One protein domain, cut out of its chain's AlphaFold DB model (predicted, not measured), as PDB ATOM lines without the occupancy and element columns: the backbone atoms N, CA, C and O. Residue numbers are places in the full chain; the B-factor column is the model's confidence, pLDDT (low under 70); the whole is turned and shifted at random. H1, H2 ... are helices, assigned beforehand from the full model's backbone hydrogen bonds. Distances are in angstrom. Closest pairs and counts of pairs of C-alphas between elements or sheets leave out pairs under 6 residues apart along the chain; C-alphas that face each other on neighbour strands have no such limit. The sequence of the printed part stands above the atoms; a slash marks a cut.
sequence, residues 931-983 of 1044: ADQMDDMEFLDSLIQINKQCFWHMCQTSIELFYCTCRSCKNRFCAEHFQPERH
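What this domain is: This is residues 931 to 983 of the 1044 residues of the protein "DNA-binding protein SMUBP-2" of Oxytricha trifallax (UniProt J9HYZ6). With little regular structure, the domain is a helical arm, H1, leading into a looped head of residues 947 to 979, with the short helix H2 at the far end of the head from H1. Within the head, a loop is closed by a short antiparallel pairing of residues 964 to 965 with 972 to 973. The printed part has 53 residues, with H1 then H2 and no named strand; the class is all helix, though only 15 residues are in named elements. It is loose, with a radius of gyration of the C-alphas of 12.7 A, and elongated, spanning 38 by 21 by 18 A.

How they stand to each other: H1, residues 936 to 946, and H2, residues 980 to 983, are apart. In H1 every O i to N i+4 pair is within hydrogen-bond range; H2 is too short for such a pair.

Where its parts are: H1 is 15.8 A long from C-alpha 936 at (96.688, 103.333, 127.875) to C-alpha 946. H2 ends at C-alpha 983 at (100.404, 76.032, 143.095).

The domain as a whole: The C-alphas farthest apart, of Asp 935 and Glu 981, are 38.2 A apart. The printed part has no cut. The link from H1 to H2 is long, 33 residues. Mean pLDDT of the printed part is 70.1; 26 residues are under 70, among them 940 to 947.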
ATOM      1  N   ALA A 931      98.948  94.623 123.599       65.25
ATOM      2  CA  ALA A 931      99.231  95.890 124.266       65.25
ATOM      3  C   ALA A 931      99.311  97.051 123.258       65.25
ATOM      4  O   ALA A 931      98.707  98.096 123.471       65.25
ATOM      5  N   ASP A 932      99.959  96.848 122.108       57.75
ATOM      6  CA  ASP A 932     100.128  97.846 121.028       57.75
ATOM      7  C   ASP A 932      98.835  98.271 120.327       57.75
ATOM      8  O   ASP A 932      98.828  99.255 119.595       57.75
ATOM      9  N   GLN A 933      97.730  97.572 120.584       61.78
ATOM     10  CA  GLN A 933      96.415  97.850 120.001       61.78
ATOM     11  C   GLN A 933      95.418  98.422 121.017       61.78
ATOM     12  O   GLN A 933      94.278  98.691 120.646       61.78
ATOM     13  N   MET A 934      95.828  98.584 122.279       67.94
ATOM     14  CA  MET A 934      95.001  99.114 123.365       67.94
ATOM     15  C   MET A 934      95.452 100.538 123.699       67.94
ATOM     16  O   MET A 934      96.654 100.832 123.680       67.94
ATOM     17  N   ASP A 935      94.491 101.418 123.993       71.12
ATOM     18  CA  ASP A 935      94.813 102.717 124.587       71.12
ATOM     19  C   ASP A 935      95.282 102.534 126.042       71.12
ATOM     20  O   ASP A 935      95.042 101.495 126.663       71.12
ATOM     21  N   ASP A 936      96.003 103.513 126.590       65.25
ATOM     22  CA  ASP A 936      96.688 103.333 127.875       65.25
ATOM     23  C   ASP A 936      95.718 103.140 129.060       65.25
ATOM     24  O   ASP A 936      96.080 102.502 130.051       65.25
ATOM     25  N   MET A 937      94.473 103.624 128.951       59.84
ATOM     26  CA  MET A 937      93.419 103.403 129.952       59.84
ATOM     27  C   MET A 937      92.825 101.997 129.834       59.84
ATOM     28  O   MET A 937      92.685 101.308 130.843       59.84
ATOM     29  N   GLU A 938      92.539 101.535 128.616       62.47
ATOM     30  CA  GLU A 938      92.048 100.183 128.332       62.47
ATOM     31  C   GLU A 938      93.095  99.121 128.711       62.47
ATOM     32  O   GLU A 938      92.773  98.056 129.251       62.47
ATOM     33  N   PHE A 939      94.375  99.439 128.508       70.88
ATOM     34  CA  PHE A 939      95.498  98.619 128.940       70.88
ATOM     35  C   PHE A 939      95.595  98.541 130.475       70.88
ATOM     36  O   PHE A 939      95.696  97.437 131.024       70.88
ATOM     37  N   LEU A 940      95.484  99.670 131.186       61.19
ATOM     38  CA  LEU A 940      95.452  99.704 132.654       61.19
ATOM     39  C   LEU A 940      94.260  98.927 133.233       61.19
ATOM     40  O   LEU A 940      94.450  98.113 134.141       61.19
ATOM     41  N   ASP A 941      93.062  99.100 132.676       60.41
ATOM     42  CA  ASP A 941      91.855  98.385 133.113       60.41
ATOM     43  C   ASP A 941      91.985  96.866 132.927       60.41
ATOM     44  O   ASP A 941      91.550  96.088 133.784       60.41
ATOM     45  N   SER A 942      92.652  96.426 131.856       65.06
ATOM     46  CA  SER A 942      92.896  95.003 131.595       65.06
ATOM     47  C   SER A 942      93.864  94.363 132.606       65.06
ATOM     48  O   SER A 942      93.645  93.230 133.049       65.06
ATOM     49  N   LEU A 943      94.889  95.102 133.052       61.72
ATOM     50  CA  LEU A 943      95.812  94.665 134.108       61.72
ATOM     51  C   LEU A 943      95.143  94.661 135.486       61.72
ATOM     52  O   LEU A 943      95.352  93.741 136.283       61.72
ATOM     53  N   ILE A 944      94.307  95.662 135.758       64.19
ATOM     54  CA  ILE A 944      93.519  95.754 136.988       64.19
ATOM     55  C   ILE A 944      92.536  94.578 137.072       64.19
ATOM     56  O   ILE A 944      92.424  93.961 138.130       64.19
ATOM     57  N   GLN A 945      91.889  94.196 135.965       63.91
ATOM     58  CA  GLN A 945      90.984  93.040 135.921       63.91
ATOM     59  C   GLN A 945      91.666  91.706 136.253       63.91
ATOM     60  O   GLN A 945      91.049  90.872 136.918       63.91
ATOM     61  N   ILE A 946      92.927  91.491 135.851       62.97
ATOM     62  CA  ILE A 946      93.661  90.261 136.203       62.97
ATOM     63  C   ILE A 946      93.897  90.169 137.715       62.97
ATOM     64  O   ILE A 946      93.789  89.087 138.285       62.97
ATOM     65  N   ASN A 947      94.163  91.295 138.378       61.16
ATOM     66  CA  ASN A 947      94.442  91.332 139.817       61.16
ATOM     67  C   ASN A 947      93.193  91.227 140.711       61.16
ATOM     68  O   ASN A 947      93.336  91.190 141.934       61.16
ATOM     69  N   LYS A 948      91.986  91.164 140.129       72.38
ATOM     70  CA  LYS A 948      90.720  90.996 140.864       72.38
ATOM     71  C   LYS A 948      90.298  89.537 141.046       72.38
ATOM     72  O   LYS A 948      89.398  89.274 141.837       72.38
ATOM     73  N   GLN A 949      90.926  88.581 140.357       77.31
ATOM     74  CA  GLN A 949      90.599  87.150 140.457       77.31
ATOM     75  C   GLN A 949      91.780  86.340 140.987       77.31
ATOM     76  O   GLN A 949      92.935  86.659 140.714       77.31
ATOM     77  N   CYS A 950      91.482  85.289 141.756       79.38
ATOM     78  CA  CYS A 950      92.490  84.363 142.263       79.38
ATOM     79  C   CYS A 950      93.391  83.862 141.123       79.38
ATOM     80  O   CYS A 950      92.902  83.421 140.083       79.38
ATOM     81  N   PHE A 951      94.711  83.899 141.326       77.69
ATOM     82  CA  PHE A 951      95.671  83.516 140.288       77.69
ATOM     83  C   PHE A 951      95.620  82.019 139.919       77.69
ATOM     84  O   PHE A 951      96.121  81.614 138.869       77.69
ATOM     85  N   TRP A 952      94.989  81.175 140.741       74.62
ATOM     86  CA  TRP A 952      94.775  79.771 140.399       74.62
ATOM     87  C   TRP A 952      93.810  79.648 139.214       74.62
ATOM     88  O   TRP A 952      92.644  80.011 139.317       74.62
ATOM     89  N   HIS A 953      94.283  79.105 138.088       62.94
ATOM     90  CA  HIS A 953      93.586  79.118 136.790       62.94
ATOM     91  C   HIS A 953      92.182  78.475 136.768       62.94
ATOM     92  O   HIS A 953      91.404  78.746 135.854       62.94
ATOM     93  N   MET A 954      91.857  77.648 137.765       61.88
ATOM     94  CA  MET A 954      90.554  76.994 137.946       61.88
ATOM     95  C   MET A 954      89.648  77.696 138.975       61.88
ATOM     96  O   MET A 954      88.500  77.296 139.152       61.88
ATOM     97  N   CYS A 955      90.141  78.729 139.664       66.44
ATOM     98  CA  CYS A 955      89.423  79.449 140.711       66.44
ATOM     99  C   CYS A 955      88.828  80.754 140.155       66.44
ATOM    100  O   CYS A 955      89.540  81.584 139.600       66.44
ATOM    101  N   GLN A 956      87.515  80.951 140.316       70.12
ATOM    102  CA  GLN A 956      86.816  82.185 139.916       70.12
ATOM    103  C   GLN A 956      86.570  83.145 141.092       70.12
ATOM    104  O   GLN A 956      85.890  84.157 140.930       70.12
ATOM    105  N   THR A 957      87.115  82.839 142.273       72.19
ATOM    106  CA  THR A 957      86.939  83.644 143.485       72.19
ATOM    107  C   THR A 957      87.549  85.030 143.296       72.19
ATOM    108  O   THR A 957      88.726  85.158 142.936       72.19
ATOM    109  N   SER A 958      86.742  86.065 143.547       77.50
ATOM    110  CA  SER A 958      87.217  87.448 143.586       77.50
ATOM    111  C   SER A 958      88.137  87.642 144.787       77.50
ATOM    112  O   SER A 958      87.817  87.233 145.901       77.50
ATOM    113  N   ILE A 959      89.280  88.269 144.543       77.19
ATOM    114  CA  ILE A 959      90.299  88.591 145.548       77.19
ATOM    115  C   ILE A 959      90.409  90.109 145.768       77.19
ATOM    116  O   ILE A 959      91.406  90.602 146.290       77.19
ATOM    117  N   GLU A 960      89.385  90.855 145.341       72.31
ATOM    118  CA  GLU A 960      89.345  92.320 145.361       72.31
ATOM    119  C   GLU A 960      89.319  92.898 146.788       72.31
ATOM    120  O   GLU A 960      89.900  93.953 147.025       72.31
ATOM    121  N   LEU A 961      88.710  92.181 147.743       64.00
ATOM    122  CA  LEU A 961      88.607  92.592 149.153       64.00
ATOM    123  C   LEU A 961      89.598  91.867 150.078       64.00
ATOM    124  O   LEU A 961      90.179  92.493 150.959       64.00
ATOM    125  N   PHE A 962      89.814  90.562 149.878       61.78
ATOM    126  CA  PHE A 962      90.728  89.749 150.687       61.78
ATOM    127  C   PHE A 962      91.570  88.839 149.796       61.78
ATOM    128  O   PHE A 962      91.041  88.080 148.980       61.78
ATOM    129  N   TYR A 963      92.889  88.898 149.976       83.12
ATOM    130  CA  TYR A 963      93.842  88.081 149.235       83.12
ATOM    131  C   TYR A 963      95.060  87.733 150.084       83.12
ATOM    132  O   TYR A 963      95.468  88.485 150.968       83.12
ATOM    133  N   CYS A 964      95.682  86.607 149.763       77.50
ATOM    134  CA  CYS A 964      96.962  86.196 150.318       77.50
ATOM    135  C   CYS A 964      97.996  86.163 149.185       77.50
ATOM    136  O   CYS A 964      97.707  85.716 148.075       77.50
ATOM    137  N   THR A 965      99.202  86.671 149.444       79.56
ATOM    138  CA  THR A 965     100.261  86.762 148.424       79.56
ATOM    139  C   THR A 965     101.308  85.694 148.678       79.56
ATOM    140  O   THR A 965     101.926  85.697 149.741       79.56
ATOM    141  N   CYS A 966     101.533  84.802 147.711       77.56
ATOM    142  CA  CYS A 966     102.581  83.789 147.829       77.56
ATOM    143  C   CYS A 966     103.962  84.459 147.900       77.56
ATOM    144  O   CYS A 966     104.292  85.297 147.060       77.56
ATOM    145  N   ARG A 967     104.791  84.070 148.877       66.88
ATOM    146  CA  ARG A 967     106.136  84.639 149.050       66.88
ATOM    147  C   ARG A 967     107.094  84.280 147.902       66.88
ATOM    148  O   ARG A 967     107.933  85.110 147.568       66.88
ATOM    149  N   SER A 968     106.926  83.118 147.264       68.12
ATOM    150  CA  SER A 968     107.813  82.631 146.193       68.12
ATOM    151  C   SER A 968     107.475  83.225 144.820       68.12
ATOM    152  O   SER A 968     108.333  83.832 144.182       68.12
ATOM    153  N   CYS A 969     106.221  83.117 144.359       73.25
ATOM    154  CA  CYS A 969     105.825  83.595 143.024       73.25
ATOM    155  C   CYS A 969     105.232  85.016 143.001       73.25
ATOM    156  O   CYS A 969     104.991  85.557 141.925       73.25
ATOM    157  N   LYS A 970     104.998  85.628 144.172       70.50
ATOM    158  CA  LYS A 970     104.439  86.984 144.360       70.50
ATOM    159  C   LYS A 970     103.042  87.225 143.767       70.50
ATOM    160  O   LYS A 970     102.579  88.363 143.750       70.50
ATOM    161  N   ASN A 971     102.344  86.172 143.342       78.44
ATOM    162  CA  ASN A 971     100.965  86.258 142.864       78.44
ATOM    163  C   ASN A 971      99.956  86.259 144.024       78.44
ATOM    164  O   ASN A 971     100.244  85.769 145.122       78.44
ATOM    165  N   ARG A 972      98.767  86.818 143.765       80.31
ATOM    166  CA  ARG A 972      97.669  86.932 144.734       80.31
ATOM    167  C   ARG A 972      96.657  85.800 144.553       80.31
ATOM    168  O   ARG A 972      96.198  85.529 143.445       80.31
ATOM    169  N   PHE A 973      96.282  85.167 145.655       82.88
ATOM    170  CA  PHE A 973      95.353  84.041 145.696       82.88
ATOM    171  C   PHE A 973      94.282  84.275 146.765       82.88
ATOM    172  O   PHE A 973      94.477  85.070 147.686       82.88
ATOM    173  N   CYS A 974      93.151  83.576 146.668       83.88
ATOM    174  CA  CYS A 974      92.205  83.497 147.782       83.88
ATOM    175  C   CYS A 974      92.778  82.606 148.900       83.88
ATOM    176  O   CYS A 974      93.697  81.820 148.658       83.88
ATOM    177  N   ALA A 975      92.219  82.693 150.109       78.56
ATOM    178  CA  ALA A 975      92.723  81.972 151.284       78.56
ATOM    179  C   ALA A 975      92.874  80.450 151.058       78.56
ATOM    180  O   ALA A 975      93.871  79.866 151.467       78.56
ATOM    181  N   GLU A 976      91.948  79.821 150.324       73.94
ATOM    182  CA  GLU A 976      91.998  78.383 150.002       73.94
ATOM    183  C   GLU A 976      93.087  77.980 148.994       73.94
ATOM    184  O   GLU A 976      93.492  76.821 148.953       73.94
ATOM    185  N   HIS A 977      93.543  78.895 148.136       76.75
ATOM    186  CA  HIS A 977      94.462  78.585 147.030       76.75
ATOM    187  C   HIS A 977      95.840  79.226 147.205       76.75
ATOM    188  O   HIS A 977      96.655  79.184 146.293       76.75
ATOM    189  N   PHE A 978      96.105  79.832 148.361       76.81
ATOM    190  CA  PHE A 978      97.377  80.485 148.656       76.81
ATOM    191  C   PHE A 978      98.485  79.510 149.078       76.81
ATOM    192  O   PHE A 978      99.662  79.844 148.918       76.81
ATOM    193  N   GLN A 979      98.137  78.318 149.577       76.19
ATOM    194  CA  GLN A 979      99.129  77.359 150.063       76.19
ATOM    195  C   GLN A 979     100.136  76.974 148.963       76.19
ATOM    196  O   GLN A 979      99.702  76.610 147.866       76.19
ATOM    197  N   PRO A 980     101.453  77.063 149.232       62.28
ATOM    198  CA  PRO A 980     102.510  76.802 148.248       62.28
ATOM    199  C   PRO A 980     102.406  75.452 147.529       62.28
ATOM    200  O   PRO A 980     102.667  75.381 146.328       62.28
ATOM    201  N   GLU A 981     101.934  74.425 148.235       66.81
ATOM    202  CA  GLU A 981     101.676  73.070 147.734       66.81
ATOM    203  C   GLU A 981     100.624  73.031 146.613       66.81
ATOM    204  O   GLU A 981     100.727  72.245 145.678       66.81
ATOM    205  N   ARG A 982      99.605  73.905 146.664       64.56
ATOM    206  CA  ARG A 982      98.512  73.911 145.678       64.56
ATOM    207  C   ARG A 982      98.906  74.531 144.352       64.56
ATOM    208  O   ARG A 982      98.260  74.234 143.357       64.56
ATOM    209  N   HIS A 983      99.923  75.388 144.322       65.06
ATOM    210  CA  HIS A 983     100.404  76.032 143.095       65.06
ATOM    211  C   HIS A 983     101.868  75.720 142.773       65.06
ATOM    212  O   HIS A 983     102.498  76.454 142.011       65.06
TER     213      HIS A 983